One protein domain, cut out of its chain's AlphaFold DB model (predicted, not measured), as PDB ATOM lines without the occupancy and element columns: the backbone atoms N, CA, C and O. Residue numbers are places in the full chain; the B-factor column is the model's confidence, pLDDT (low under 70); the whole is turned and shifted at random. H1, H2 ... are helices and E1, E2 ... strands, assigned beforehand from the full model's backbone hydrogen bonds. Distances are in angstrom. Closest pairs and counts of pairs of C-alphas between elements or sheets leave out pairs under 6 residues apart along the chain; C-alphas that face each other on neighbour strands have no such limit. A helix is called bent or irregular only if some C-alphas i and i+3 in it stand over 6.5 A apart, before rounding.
ATOM      1  N   ASP A   2      37.703  11.815  -8.547       91.38
ATOM      2  CA  ASP A   2      36.370  11.274  -8.636       91.38
ATOM      3  C   ASP A   2      36.406   9.793  -9.016       91.38
ATOM      4  O   ASP A   2      37.456   9.202  -9.260       91.38
ATOM      5  N   THR A   3      35.234   9.185  -8.940       92.44
ATOM      6  CA  THR A   3      34.950   7.853  -9.459       92.44
ATOM      7  C   THR A   3      33.477   7.849  -9.837       92.44
ATOM      8  O   THR A   3      32.703   8.557  -9.190       92.44
ATOM      9  N   VAL A   4      33.046   6.947 -10.713       94.44
ATOM     10  CA  VAL A   4      31.609   6.714 -10.970       94.44
ATOM     11  C   VAL A   4      30.771   6.308  -9.743       94.44
ATOM     12  O   VAL A   4      29.546   6.258  -9.817       94.44
ATOM     13  N   PHE A   5      31.396   5.944  -8.619       94.81
ATOM     14  CA  PHE A   5      30.692   5.409  -7.455       94.81
ATOM     15  C   PHE A   5      30.092   6.498  -6.564       94.81
ATOM     16  O   PHE A   5      30.750   7.478  -6.213       94.81
ATOM     17  N   GLU A   6      28.869   6.256  -6.094       94.44
ATOM     18  CA  GLU A   6      28.184   7.138  -5.154       94.44
ATOM     19  C   GLU A   6      28.900   7.217  -3.798       94.44
ATOM     20  O   GLU A   6      29.603   6.294  -3.350       94.44
ATOM     21  N   LYS A   7      28.672   8.328  -3.091       93.69
ATOM     22  CA  LYS A   7      29.165   8.520  -1.728       93.69
ATOM     23  C   LYS A   7      28.634   7.409  -0.820       93.69
ATOM     24  O   LYS A   7      27.439   7.173  -0.745       93.69
ATOM     25  N   GLY A   8      29.534   6.765  -0.078       94.44
ATOM     26  CA  GLY A   8      29.195   5.651   0.815       94.44
ATOM     27  C   GLY A   8      29.532   4.275   0.243       94.44
ATOM     28  O   GLY A   8      29.815   3.371   1.027       94.44
ATOM     29  N   THR A   9      29.678   4.135  -1.081       95.50
ATOM     30  CA  THR A   9      30.026   2.850  -1.721       95.50
ATOM     31  C   THR A   9      31.308   2.240  -1.149       95.50
ATOM     32  O   THR A   9      31.404   1.031  -0.962       95.50
ATOM     33  N   ALA A  10      32.307   3.066  -0.825       94.12
ATOM     34  CA  ALA A  10      33.560   2.591  -0.233       94.12
ATOM     35  C   ALA A  10      33.390   2.009   1.182       94.12
ATOM     36  O   ALA A  10      34.231   1.228   1.607       94.12
ATOM     37  N   LYS A  11      32.324   2.360   1.909       94.50
ATOM     38  CA  LYS A  11      32.008   1.763   3.214       94.50
ATOM     39  C   LYS A  11      31.389   0.375   3.049       94.50
ATOM     40  O   LYS A  11      31.737  -0.536   3.789       94.50
ATOM     41  N   GLU A  12      30.506   0.213   2.068       95.81
ATOM     42  CA  GLU A  12      29.831  -1.059   1.768       95.81
ATOM     43  C   GLU A  12      30.760  -2.058   1.072       95.81
ATOM     44  O   GLU A  12      30.750  -3.254   1.354       95.81
ATOM     45  N   ARG A  13      31.602  -1.557   0.166       94.81
ATOM     46  CA  ARG A  13      32.581  -2.319  -0.613       94.81
ATOM     47  C   ARG A  13      33.986  -1.865  -0.244       94.81
ATOM     48  O   ARG A  13      34.717  -1.339  -1.082       94.81
ATOM     49  N   ALA A  14      34.332  -2.043   1.027       96.06
ATOM     50  CA  ALA A  14      35.618  -1.631   1.568       96.06
ATOM     51  C   ALA A  14      36.797  -2.177   0.758       96.06
ATOM     52  O   ALA A  14      36.740  -3.266   0.175       96.06
ATOM     53  N   PHE A  15      37.874  -1.391   0.742       97.19
ATOM     54  CA  PHE A  15      39.122  -1.826   0.146       97.19
ATOM     55  C   PHE A  15      39.581  -3.127   0.804       97.19
ATOM     56  O   PHE A  15      39.655  -3.218   2.030       97.19
ATOM     57  N   ARG A  16      39.905  -4.126  -0.012       97.50
ATOM     58  CA  ARG A  16      40.471  -5.391   0.462       97.50
ATOM     59  C   ARG A  16      41.509  -5.913  -0.510       97.50
ATOM     60  O   ARG A  16      41.406  -5.702  -1.718       97.50
ATOM     61  N   ILE A  17      42.468  -6.651   0.026       97.94
ATOM     62  CA  ILE A  17      43.452  -7.397  -0.750       97.94
ATOM     63  C   ILE A  17      43.142  -8.878  -0.575       97.94
ATOM     64  O   ILE A  17      42.865  -9.336   0.530       97.94
ATOM     65  N   ASP A  18      43.152  -9.610  -1.678       97.44
ATOM     66  CA  ASP A  18      42.889 -11.040  -1.722       97.44
ATOM     67  C   ASP A  18      43.844 -11.677  -2.735       97.44
ATOM     68  O   ASP A  18      43.794 -11.429  -3.947       97.44
ATOM     69  N   GLY A  19      44.821 -12.403  -2.188       96.75
ATOM     70  CA  GLY A  19      45.980 -12.895  -2.919       96.75
ATOM     71  C   GLY A  19      46.720 -11.765  -3.638       96.75
ATOM     72  O   GLY A  19      47.248 -10.845  -3.019       96.75
ATOM     73  N   LYS A  20      46.758 -11.843  -4.971       95.75
ATOM     74  CA  LYS A  20      47.453 -10.878  -5.843       95.75
ATOM     75  C   LYS A  20      46.549  -9.747  -6.348       95.75
ATOM     76  O   LYS A  20      46.932  -9.037  -7.274       95.75
ATOM     77  N   ARG A  21      45.327  -9.620  -5.825       95.06
ATOM     78  CA  ARG A  21      44.335  -8.655  -6.310       95.06
ATOM     79  C   ARG A  21      43.897  -7.716  -5.198       95.06
ATOM     80  O   ARG A  21      43.635  -8.143  -4.079       95.06
ATOM     81  N   ALA A  22      43.772  -6.443  -5.547       96.44
ATOM     82  CA  ALA A  22      43.154  -5.425  -4.715       96.44
ATOM     83  C   ALA A  22      41.754  -5.102  -5.253       96.44
ATOM     84  O   ALA A  22      41.547  -5.023  -6.465       96.44
ATOM     85  N   TYR A  23      40.798  -4.917  -4.351       96.75
ATOM     86  CA  TYR A  23      39.391  -4.683  -4.662       96.75
ATOM     87  C   TYR A  23      38.907  -3.438  -3.938       96.75
ATOM     88  O   TYR A  23      39.274  -3.214  -2.789       96.75
ATOM     89  N   GLY A  24      38.055  -2.656  -4.593       96.69
ATOM     90  CA  GLY A  24      37.419  -1.484  -4.002       96.69
ATOM     91  C   GLY A  24      36.960  -0.478  -5.067       96.69
ATOM     92  O   GLY A  24      37.452  -0.520  -6.200       96.69
ATOM     93  N   PRO A  25      36.025   0.425  -4.730       97.00
ATOM     94  CA  PRO A  25      35.571   1.504  -5.601       97.00
ATOM     95  C   PRO A  25      36.715   2.399  -6.086       97.00
ATOM     96  O   PRO A  25      37.386   3.083  -5.302       97.00
ATOM     97  N   GLY A  26      36.920   2.380  -7.398       95.06
ATOM     98  CA  GLY A  26      37.943   3.141  -8.103       95.06
ATOM     99  C   GLY A  26      39.376   2.663  -7.885       95.06
ATOM    100  O   GLY A  26      40.311   3.427  -8.096       95.06
ATOM    101  N   VAL A  27      39.574   1.417  -7.429       95.81
ATOM    102  CA  VAL A  27      40.923   0.842  -7.302       95.81
ATOM    103  C   VAL A  27      41.634   0.849  -8.649       95.81
ATOM    104  O   VAL A  27      42.741   1.360  -8.720       95.81
ATOM    105  N   ILE A  28      41.015   0.323  -9.708       93.25
ATOM    106  CA  ILE A  28      41.620   0.342 -11.046       93.25
ATOM    107  C   ILE A  28      41.478   1.710 -11.717       93.25
ATOM    108  O   ILE A  28      42.432   2.177 -12.324       93.25
ATOM    109  N   ASP A  29      40.321   2.344 -11.542       92.88
ATOM    110  CA  ASP A  29      39.917   3.572 -12.220       92.88
ATOM    111  C   ASP A  29      39.607   4.679 -11.191       92.88
ATOM    112  O   ASP A  29      38.566   4.660 -10.535       92.88
ATOM    113  N   MET A  30      40.543   5.576 -10.880       93.00
ATOM    114  CA  MET A  30      41.952   5.564 -11.318       93.00
ATOM    115  C   MET A  30      42.952   5.566 -10.149       93.00
ATOM    116  O   MET A  30      44.132   5.886 -10.306       93.00
ATOM    117  N   LYS A  31      42.514   5.205  -8.934       95.00
ATOM    118  CA  LYS A  31      43.309   5.398  -7.703       95.00
ATOM    119  C   LYS A  31      44.624   4.616  -7.702       95.00
ATOM    120  O   LYS A  31      45.615   5.135  -7.191       95.00
ATOM    121  N   ALA A  32      44.675   3.409  -8.271       94.69
ATOM    122  CA  ALA A  32      45.927   2.657  -8.380       94.69
ATOM    123  C   ALA A  32      46.962   3.388  -9.242       94.69
ATOM    124  O   ALA A  32      48.142   3.402  -8.887       94.69
ATOM    125  N   SER A  33      46.538   4.036 -10.328       93.00
ATOM    126  CA  SER A  33      47.433   4.828 -11.168       93.00
ATOM    127  C   SER A  33      47.974   6.045 -10.428       93.00
ATOM    128  O   SER A  33      49.173   6.298 -10.478       93.00
ATOM    129  N   LEU A  34      47.132   6.744  -9.658       94.50
ATOM    130  CA  LEU A  34      47.565   7.886  -8.842       94.50
ATOM    131  C   LEU A  34      48.632   7.483  -7.817       94.50
ATOM    132  O   LEU A  34      49.668   8.135  -7.689       94.50
ATOM    133  N   VAL A  35      48.403   6.366  -7.120       95.19
ATOM    134  CA  VAL A  35      49.372   5.803  -6.172       95.19
ATOM    135  C   VAL A  35      50.662   5.389  -6.887       95.19
ATOM    136  O   VAL A  35      51.754   5.655  -6.387       95.19
ATOM    137  N   SER A  36      50.554   4.790  -8.075       94.38
ATOM    138  CA  SER A  36      51.715   4.385  -8.878       94.38
ATOM    139  C   SER A  36      52.561   5.587  -9.305       94.38
ATOM    140  O   SER A  36      53.778   5.544  -9.157       94.38
ATOM    141  N   VAL A  37      51.933   6.678  -9.761       93.88
ATOM    142  CA  VAL A  37      52.620   7.940 -10.092       93.88
ATOM    143  C   VAL A  37      53.348   8.487  -8.869       93.88
ATOM    144  O   VAL A  37      54.528   8.818  -8.961       93.88
ATOM    145  N   TYR A  38      52.680   8.538  -7.715       94.00
ATOM    146  CA  TYR A  38      53.283   9.034  -6.479       94.00
ATOM    147  C   TYR A  38      54.551   8.253  -6.104       94.00
ATOM    148  O   TYR A  38      55.603   8.851  -5.877       94.00
ATOM    149  N   PHE A  39      54.483   6.918  -6.086       95.50
ATOM    150  CA  PHE A  39      55.642   6.092  -5.741       95.50
ATOM    151  C   PHE A  39      56.740   6.119  -6.807       95.50
ATOM    152  O   PHE A  39      57.916   6.119  -6.446       95.50
ATOM    153  N   ALA A  40      56.388   6.199  -8.094       92.38
ATOM    154  CA  ALA A  40      57.368   6.366  -9.164       92.38
ATOM    155  C   ALA A  40      58.148   7.679  -8.996       92.38
ATOM    156  O   ALA A  40      59.377   7.673  -9.013       92.38
ATOM    157  N   MET A  41      57.450   8.788  -8.746       92.06
ATOM    158  CA  MET A  41      58.083  10.091  -8.530       92.06
ATOM    159  C   MET A  41      58.931  10.116  -7.260       92.06
ATOM    160  O   MET A  41      60.056  10.612  -7.289       92.06
ATOM    161  N   LYS A  42      58.442   9.517  -6.168       92.31
ATOM    162  CA  LYS A  42      59.211   9.355  -4.928       92.31
ATOM    163  C   LYS A  42      60.521   8.600  -5.177       92.31
ATOM    164  O   LYS A  42      61.572   9.079  -4.767       92.31
ATOM    165  N   ALA A  43      60.477   7.487  -5.910       92.31
ATOM    166  CA  ALA A  43      61.667   6.706  -6.246       92.31
ATOM    167  C   ALA A  43      62.656   7.476  -7.147       92.31
ATOM    168  O   ALA A  43      63.871   7.388  -6.954       92.31
ATOM    169  N   LEU A  44      62.165   8.262  -8.112       90.50
ATOM    170  CA  LEU A  44      63.023   9.104  -8.957       90.50
ATOM    171  C   LEU A  44      63.745  10.185  -8.138       90.50
ATOM    172  O   LEU A  44      64.944  10.393  -8.318       90.50
ATOM    173  N   ILE A  45      63.038  10.825  -7.202       90.38
ATOM    174  CA  ILE A  45      63.619  11.830  -6.302       90.38
ATOM    175  C   ILE A  45      64.670  11.191  -5.384       90.38
ATOM    176  O   ILE A  45      65.779  11.704  -5.268       90.38
ATOM    177  N   GLU A  46      64.354  10.050  -4.766       92.50
ATOM    178  CA  GLU A  46      65.253   9.344  -3.840       92.50
ATOM    179  C   GLU A  46      66.532   8.827  -4.516       92.50
ATOM    180  O   GLU A  46      67.578   8.750  -3.878       92.50
ATOM    181  N   THR A  47      66.476   8.515  -5.814       92.38
ATOM    182  CA  THR A  47      67.651   8.093  -6.600       92.38
ATOM    183  C   THR A  47      68.478   9.264  -7.140       92.38
ATOM    184  O   THR A  47      69.460   9.042  -7.848       92.38
ATOM    185  N   GLY A  48      68.118  10.509  -6.806       86.00
ATOM    186  CA  GLY A  48      68.847  11.707  -7.226       86.00
ATOM    187  C   GLY A  48      68.686  12.037  -8.710       86.00
ATOM    188  O   GLY A  48      69.513  12.754  -9.277       86.00
ATOM    189  N   GLN A  49      67.646  11.520  -9.371       82.19
ATOM    190  CA  GLN A  49      67.390  11.853 -10.767       82.19
ATOM    191  C   GLN A  49      66.767  13.245 -10.877       82.19
ATOM    192  O   GLN A  49      65.580  13.445 -10.620       82.19
ATOM    193  N   ASN A  50      67.563  14.209 -11.346       78.56
ATOM    194  CA  ASN A  50      67.117  15.590 -11.551       78.56
ATOM    195  C   ASN A  50      65.941  15.725 -12.540       78.56
ATOM    196  O   ASN A  50      65.242  16.736 -12.527       78.56
ATOM    197  N   SER A  51      65.696  14.711 -13.379       76.19
ATOM    198  CA  SER A  51      64.539  14.654 -14.281       76.19
ATOM    199  C   SER A  51      63.200  14.683 -13.536       76.19
ATOM    200  O   SER A  51      62.218  15.171 -14.091       76.19
ATOM    201  N   ALA A  52      63.152  14.250 -12.270       74.00
ATOM    202  CA  ALA A  52      61.942  14.310 -11.454       74.00
ATOM    203  C   ALA A  52      61.416  15.747 -11.272       74.00
ATOM    204  O   ALA A  52      60.209  15.952 -11.191       74.00
ATOM    205  N   PHE A  53      62.304  16.747 -11.267       76.50
ATOM    206  CA  PHE A  53      61.932  18.160 -11.114       76.50
ATOM    207  C   PHE A  53      61.358  18.788 -12.392       76.50
ATOM    208  O   PHE A  53      60.903  19.927 -12.362       76.50
ATOM    209  N   GLN A  54      61.372  18.063 -13.513       86.69
ATOM    210  CA  GLN A  54      60.783  18.498 -14.784       86.69
ATOM    211  C   GLN A  54      59.367  17.947 -14.999       86.69
ATOM    212  O   GLN A  54      58.777  18.156 -16.058       86.69
ATOM    213  N   VAL A  55      58.824  17.219 -14.020       90.62
ATOM    214  CA  VAL A  55      57.489  16.626 -14.087       90.62
ATOM    215  C   VAL A  55      56.518  17.474 -13.278       90.62
ATOM    216  O   VAL A  55      56.745  17.761 -12.107       90.62
ATOM    217  N   GLU A  56      55.393  17.815 -13.894       92.62
ATOM    218  CA  GLU A  56      54.264  18.444 -13.219       92.62
ATOM    219  C   GLU A  56      53.065  17.497 -13.249       92.62
ATOM    220  O   GLU A  56      52.737  16.929 -14.293       92.62
ATOM    221  N   ILE A  57      52.420  17.330 -12.094       93.81
ATOM    222  CA  ILE A  57      51.308  16.401 -11.895       93.81
ATOM    223  C   ILE A  57      50.035  17.213 -11.686       93.81
ATOM    224  O   ILE A  57      49.918  17.938 -10.700       93.81
ATOM    225  N   LEU A  58      49.067  17.047 -12.585       94.00
ATOM    226  CA  LEU A  58      47.732  17.622 -12.455       94.00
ATOM    227  C   LEU A  58      46.741  16.524 -12.055       94.00
ATOM    228  O   LEU A  58      46.587  15.537 -12.768       94.00
ATOM    229  N   LEU A  59      46.069  16.704 -10.916       94.56
ATOM    230  CA  LEU A  59      45.030  15.797 -10.421       94.56
ATOM    231  C   LEU A  59      43.662  16.475 -10.550       94.56
ATOM    232  O   LEU A  59      43.376  17.439  -9.841       94.56
ATOM    233  N   THR A  60      42.815  15.971 -11.443       92.69
ATOM    234  CA  THR A  60      41.477  16.517 -11.739       92.69
ATOM    235  C   THR A  60      40.397  15.757 -10.970       92.69
ATOM    236  O   THR A  60      40.702  14.713 -10.392       92.69
ATOM    237  N   SER A  61      39.172  16.291 -10.850       92.81
ATOM    238  CA  SER A  61      38.092  15.705 -10.016       92.81
ATOM    239  C   SER A  61      36.720  15.634 -10.676       92.81
ATOM    240  O   SER A  61      35.702  15.586  -9.990       92.81
ATOM    241  N   ASP A  62      36.711  15.644 -11.994       92.50
ATOM    242  CA  ASP A  62      35.532  15.713 -12.838       92.50
ATOM    243  C   ASP A  62      35.726  14.921 -14.140       92.50
ATOM    244  O   ASP A  62      35.008  15.162 -15.111       92.50
ATOM    245  N   GLU A  63      36.688  13.994 -14.180       90.56
ATOM    246  CA  GLU A  63      36.973  13.170 -15.361       90.56
ATOM    247  C   GLU A  63      35.735  12.358 -15.762       90.56
ATOM    248  O   GLU A  63      35.291  12.442 -16.910       90.56
ATOM    249  N   GLU A  64      35.074  11.744 -14.780       89.62
ATOM    250  CA  GLU A  64      33.951  10.817 -14.956       89.62
ATOM    251  C   GLU A  64      32.685  11.523 -15.468       89.62
ATOM    252  O   GLU A  64      31.738  10.905 -15.964       89.62
ATOM    253  N   VAL A  65      32.657  12.856 -15.355       88.56
ATOM    254  CA  VAL A  65      31.593  13.726 -15.876       88.56
ATOM    255  C   VAL A  65      32.020  14.503 -17.125       88.56
ATOM    256  O   VAL A  65      31.287  15.376 -17.592       88.56
ATOM    257  N   GLY A  66      33.173  14.159 -17.704       87.38
ATOM    258  CA  GLY A  66      33.664  14.686 -18.975       87.38
ATOM    259  C   GLY A  66      34.638  15.858 -18.860       87.38
ATOM    260  O   GLY A  66      34.772  16.613 -19.821       87.38
ATOM    261  N   SER A  67      35.316  16.024 -17.721       89.19
ATOM    262  CA  SER A  67      36.346  17.053 -17.496       89.19
ATOM    263  C   SER A  67      35.854  18.493 -17.723       89.19
ATOM    264  O   SER A  67      36.566  19.328 -18.282       89.19
ATOM    265  N   LEU A  68      34.606  18.787 -17.341       89.81
ATOM    266  CA  LEU A  68      33.927  20.053 -17.656       89.81
ATOM    267  C   LEU A  68      34.642  21.295 -17.108       89.81
ATOM    268  O   LEU A  68      34.582  22.357 -17.719       89.81
ATOM    269  N   THR A  69      35.294  21.166 -15.958       91.94
ATOM    270  CA  THR A  69      36.030  22.239 -15.282       91.94
ATOM    271  C   THR A  69      37.539  22.052 -15.385       91.94
ATOM    272  O   THR A  69      38.280  23.034 -15.404       91.94
ATOM    273  N   SER A  70      38.022  20.811 -15.494       92.38
ATOM    274  CA  SER A  70      39.452  20.550 -15.608       92.38
ATOM    275  C   SER A  70      40.015  20.724 -17.008       92.38
ATOM    276  O   SER A  70      41.227  20.871 -17.128       92.38
ATOM    277  N   ARG A  71      39.197  20.711 -18.068       92.81
ATOM    278  CA  ARG A  71      39.701  20.786 -19.446       92.81
ATOM    279  C   ARG A  71      40.580  22.010 -19.692       92.81
ATOM    280  O   ARG A  71      41.702  21.854 -20.161       92.81
ATOM    281  N   GLU A  72      40.106  23.201 -19.334       93.44
ATOM    282  CA  GLU A  72      40.884  24.436 -19.511       93.44
ATOM    283  C   GLU A  72      42.189  24.412 -18.703       93.44
ATOM    284  O   GLU A  72      43.212  24.936 -19.145       93.44
ATOM    285  N   LEU A  73      42.179  23.775 -17.527       94.25
ATOM    286  CA  LEU A  73      43.382  23.592 -16.717       94.25
ATOM    287  C   LEU A  73      44.352  22.623 -17.390       94.25
ATOM    288  O   LEU A  73      45.537  22.927 -17.477       94.25
ATOM    289  N   ILE A  74      43.868  21.488 -17.897       93.19
ATOM    290  CA  ILE A  74      44.689  20.512 -18.623       93.19
ATOM    291  C   ILE A  74      45.363  21.189 -19.816       93.19
ATOM    292  O   ILE A  74      46.576  21.077 -19.958       93.19
ATOM    293  N   GLU A  75      44.603  21.919 -20.635       94.12
ATOM    294  CA  GLU A  75      45.127  22.619 -21.813       94.12
ATOM    295  C   GLU A  75      46.178  23.668 -21.412       94.12
ATOM    296  O   GLU A  75      47.283  23.665 -21.955       94.12
ATOM    297  N   ARG A  76      45.897  24.484 -20.386       94.94
ATOM    298  CA  ARG A  76      46.838  25.488 -19.861       94.94
ATOM    299  C   ARG A  76      48.129  24.869 -19.334       94.94
ATOM    300  O   ARG A  76      49.211  25.354 -19.633       94.94
ATOM    301  N   TYR A  77      48.030  23.816 -18.527       93.00
ATOM    302  CA  TYR A  77      49.203  23.170 -17.942       93.00
ATOM    303  C   TYR A  77      49.943  22.288 -18.948       93.00
ATOM    304  O   TYR A  77      51.094  21.944 -18.702       93.00
ATOM    305  N   ALA A  78      49.324  21.885 -20.057       93.06
ATOM    306  CA  ALA A  78      49.999  21.166 -21.132       93.06
ATOM    307  C   ALA A  78      50.789  22.102 -22.061       93.06
ATOM    308  O   ALA A  78      51.729  21.652 -22.719       93.06
ATOM    309  N   GLU A  79      50.435  23.388 -22.114       93.75
ATOM    310  CA  GLU A  79      51.086  24.364 -22.981       93.75
ATOM    311  C   GLU A  79      52.602  24.434 -22.721       93.75
ATOM    312  O   GLU A  79      53.072  24.526 -21.588       93.75
ATOM    313  N   GLY A  80      53.394  24.325 -23.792       90.62
ATOM    314  CA  GLY A  80      54.859  24.339 -23.725       90.62
ATOM    315  C   GLY A  80      55.517  23.043 -23.225       90.62
ATOM    316  O   GLY A  80      56.745  22.936 -23.277       90.62
ATOM    317  N   LYS A  81      54.754  22.030 -22.789       91.44
ATOM    318  CA  LYS A  81      55.315  20.728 -22.397       91.44
ATOM    319  C   LYS A  81      55.607  19.857 -23.613       91.44
ATOM    320  O   LYS A  81      54.826  19.773 -24.554       91.44
ATOM    321  N   LYS A  82      56.734  19.140 -23.567       92.25
ATOM    322  CA  LYS A  82      57.148  18.220 -24.643       92.25
ATOM    323  C   LYS A  82      56.269  16.968 -24.724       92.25
ATOM    324  O   LYS A  82      56.079  16.423 -25.805       92.25
ATOM    325  N   TYR A  83      55.772  16.508 -23.578       89.88
ATOM    326  CA  TYR A  83      54.943  15.316 -23.459       89.88
ATOM    327  C   TYR A  83      53.852  15.539 -22.414       89.88
ATOM    328  O   TYR A  83      54.093  16.180 -21.390       89.88
ATOM    329  N   ALA A  84      52.685  14.950 -22.659       90.56
ATOM    330  CA  ALA A  84      51.607  14.805 -21.692       90.56
ATOM    331  C   ALA A  84      51.255  13.316 -21.594       90.56
ATOM    332  O   ALA A  84      51.070  12.652 -22.614       90.56
ATOM    333  N   LEU A  85      51.207  12.788 -20.372       90.25
ATOM    334  CA  LEU A  85      50.884  11.390 -20.101       90.25
ATOM    335  C   LEU A  85      49.571  11.332 -19.324       90.25
ATOM    336  O   LEU A  85      49.455  11.947 -18.265       90.25
ATOM    337  N   VAL A  86      48.603  10.579 -19.843       91.06
ATOM    338  CA  VAL A  86      47.352  10.277 -19.141       91.06
ATOM    339  C   VAL A  86      47.507   8.919 -18.475       91.06
ATOM    340  O   VAL A  86      47.770   7.918 -19.139       91.06
ATOM    341  N   MET A  87      47.364   8.888 -17.155       90.75
ATOM    342  CA  MET A  87      47.668   7.713 -16.340       90.75
ATOM    343  C   MET A  87      46.431   6.830 -16.126       90.75
ATOM    344  O   MET A  87      46.180   6.369 -15.017       90.75
ATOM    345  N   GLU A  88      45.660   6.583 -17.182       89.44
ATOM    346  CA  GLU A  88      44.543   5.634 -17.128       89.44
ATOM    347  C   GLU A  88      45.036   4.185 -16.987       89.44
ATOM    348  O   GLU A  88      46.152   3.857 -17.414       89.44
ATOM    349  N   PRO A  89      44.234   3.280 -16.397       86.31
ATOM    350  CA  PRO A  89      44.616   1.887 -16.291       86.31
ATOM    351  C   PRO A  89      44.776   1.253 -17.676       86.31
ATOM    352  O   PRO A  89      44.009   1.493 -18.614       86.31
ATOM    353  N   ALA A  90      45.768   0.370 -17.790       84.44
ATOM    354  CA  ALA A  90      45.982  -0.404 -19.004       84.44
ATOM    355  C   ALA A  90      44.761  -1.277 -19.340       84.44
ATOM    356  O   ALA A  90      43.960  -1.664 -18.481       84.44
ATOM    357  N   ARG A  91      44.647  -1.663 -20.616       84.06
ATOM    358  CA  ARG A  91      43.649  -2.658 -21.035       84.06
ATOM    359  C   ARG A  91      43.890  -3.987 -20.309       84.06
ATOM    360  O   ARG A  91      44.995  -4.271 -19.858       84.06
ATOM    361  N   LYS A  92      42.872  -4.856 -20.249       83.25
ATOM    362  CA  LYS A  92      42.958  -6.172 -19.570       83.25
ATOM    363  C   LYS A  92      44.145  -7.039 -20.025       83.25
ATOM    364  O   LYS A  92      44.597  -7.883 -19.264       83.25
ATOM    365  N   ASN A  93      44.625  -6.844 -21.252       86.31
ATOM    366  CA  ASN A  93      45.775  -7.537 -21.837       86.31
ATOM    367  C   ASN A  93      47.122  -6.813 -21.624       86.31
ATOM    368  O   ASN A  93      48.119  -7.225 -22.203       86.31
ATOM    369  N   GLY A  94      47.156  -5.726 -20.850       82.62
ATOM    370  CA  GLY A  94      48.349  -4.906 -20.621       82.62
ATOM    371  C   GLY A  94      48.693  -3.945 -21.760       82.62
ATOM    372  O   GLY A  94      49.745  -3.315 -21.711       82.62
ATOM    373  N   ALA A  95      47.840  -3.813 -22.782       80.38
ATOM    374  CA  ALA A  95      48.113  -2.905 -23.890       80.38
ATOM    375  C   ALA A  95      48.118  -1.438 -23.437       80.38
ATOM    376  O   ALA A  95      47.214  -0.989 -22.721       80.38
ATOM    377  N   ILE A  96      49.121  -0.703 -23.921       79.44
ATOM    378  CA  ILE A  96      49.233   0.751 -23.800       79.44
ATOM    379  C   ILE A  96      48.411   1.382 -24.921       79.44
ATOM    380  O   ILE A  96      48.505   0.978 -26.082       79.44
ATOM    381  N   VAL A  97      47.597   2.373 -24.574       78.62
ATOM    382  CA  VAL A  97      46.787   3.110 -25.541       78.62
ATOM    383  C   VAL A  97      47.575   4.333 -25.998       78.62
ATOM    384  O   VAL A  97      47.901   5.190 -25.185       78.62
ATOM    385  N   LEU A  98      47.896   4.400 -27.293       75.12
ATOM    386  CA  LEU A  98      48.606   5.545 -27.879       75.12
ATOM    387  C   LEU A  98      47.651   6.693 -28.217       75.12
ATOM    388  O   LEU A  98      47.964   7.854 -27.974       75.12
ATOM    389  N   HIS A  99      46.476   6.357 -28.750       74.75
ATOM    390  CA  HIS A  99      45.432   7.310 -29.107       74.75
ATOM    391  C   HIS A  99      44.057   6.718 -28.806       74.75
ATOM    392  O   HIS A  99      43.848   5.507 -28.905       74.75
ATOM    393  N   VAL A 100      43.120   7.592 -28.456       71.94
ATOM    394  CA  VAL A 100      41.697   7.279 -28.337       71.94
ATOM    395  C   VAL A 100      40.932   8.113 -29.354       71.94
ATOM    396  O   VAL A 100      41.242   9.287 -29.552       71.94
ATOM    397  N   GLU A 101      39.945   7.513 -30.014       63.34
ATOM    398  CA  GLU A 101      39.022   8.275 -30.854       63.34
ATOM    399  C   GLU A 101      38.131   9.152 -29.970       63.34
ATOM    400  O   GLU A 101      37.631   8.714 -28.927       63.34
ATOM    401  N   ALA A 102      37.949  10.410 -30.376       57.66
ATOM    402  CA  ALA A 102      37.143  11.363 -29.631       57.66
ATOM    403  C   ALA A 102      35.675  10.919 -29.594       57.66
ATOM    404  O   ALA A 102      35.066  10.625 -30.624       57.66
ATOM    405  N   LYS A 103      35.081  10.916 -28.400       52.62
ATOM    406  CA  LYS A 103      33.661  10.613 -28.217       52.62
ATOM    407  C   LYS A 103      32.854  11.911 -28.281       52.62
ATOM    408  O   LYS A 103      33.015  12.780 -27.429       52.62
ATOM    409  N   ALA A 104      31.979  12.047 -29.276       40.53
ATOM    410  CA  ALA A 104      31.029  13.154 -29.352       40.53
ATOM    411  C   ALA A 104      29.777  12.838 -28.518       40.53
ATOM    412  O   ALA A 104      29.156  11.790 -28.696       40.53
ATOM    413  N   ILE A 105      29.384  13.746 -27.622       56.19
ATOM    414  CA  ILE A 105      28.109  13.669 -26.897       56.19
ATOM    415  C   ILE A 105      27.140  14.648 -27.561       56.19
ATOM    416  O   ILE A 105      27.259  15.859 -27.388       56.19
ATOM    417  N   ILE A 106      26.176  14.129 -28.322       49.88
ATOM    418  CA  ILE A 106      25.104  14.931 -28.926       49.88
ATOM    419  C   ILE A 106      23.905  14.906 -27.974       49.88
ATOM    420  O   ILE A 106      23.320  13.850 -27.741       49.88
ATOM    421  N   ARG A 107      23.534  16.065 -27.417       46.75
ATOM    422  CA  ARG A 107      22.275  16.241 -26.674       46.75
ATOM    423  C   ARG A 107      21.248  16.884 -27.600       46.75
ATOM    424  O   ARG A 107      21.396  18.050 -27.957       46.75
ATOM    425  N   LEU A 108      20.235  16.121 -27.998       43.06
ATOM    426  CA  LEU A 108      19.071  16.652 -28.709       43.06
ATOM    427  C   LEU A 108      18.077  17.195 -27.674       43.06
ATOM    428  O   LEU A 108      17.893  16.575 -26.624       43.06
ATOM    429  N   LYS A 109      17.526  18.383 -27.943       52.66
ATOM    430  CA  LYS A 109      16.470  19.005 -27.132       52.66
ATOM    431  C   LYS A 109      15.122  18.355 -27.411       52.66
ATOM    432  O   LYS A 109      14.903  17.987 -28.586       52.66
TER     433      LYS A 109
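AT A GLANCE: This is residues 2 to 109 of the 109 residues of the protein "Carboxypeptidase G2" of Gracilibacillus boraciitolerans JCM 21714 (UniProt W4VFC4). There is little regular structure: long loops lie beside one long helix, H2, with a small strand hairpin, E1 and E2, off to the side of its first end, short H3 at its other end and H4 apart from it. Residues 99 to 104 stick out. The printed part has 108 residues, 43 in named elements, mostly helix, ordered H1, E1, E2, H2, H3, H4; it is loose, radius of gyration of the C-alphas 16.7 A, spanning 49 by 44 by 28 A.

IN THESE COORDINATES: H1, residues 9 to 12, begins at C-alpha 9 (30.026, 2.850, -1.721). E1 is residues 16 to 18, E2 21 to 23. H2, residues 27 to 46, 26.0 A, is irregular: C-alphas 29 and 32 are 7.2 A apart. H3 is residues 50 to 54. H4, residues 71 to 78, 10.4 A, ends at C-alpha 78 (49.999, 21.166, -21.132).

HOW THE PARTS SIT: E1 and E2 form an antiparallel hairpin; N 18 and O 21 are 2.9 A apart, within hydrogen-bond range. H2 touches H3 with residues 41 to 45 alone; their closest C-alphas, Leu 44 and Ala 52, are 5.9 A apart. H1 and H2 are apart, as are H2 and H4. Every O i to N i+4 pair is within range in H4, 13 of 16 in H2 and 0 of 1 in H3, where 2 of 2 O i to N i+3 pairs are; H1 is too short for one.

THE WHOLE: The printed part has no cut; its farthest C-alphas, Gly 48 and Lys 109, are 56.5 A apart. The H3 to H4 link is long, 16 residues. Residues 101 to 109 have pLDDT under 70.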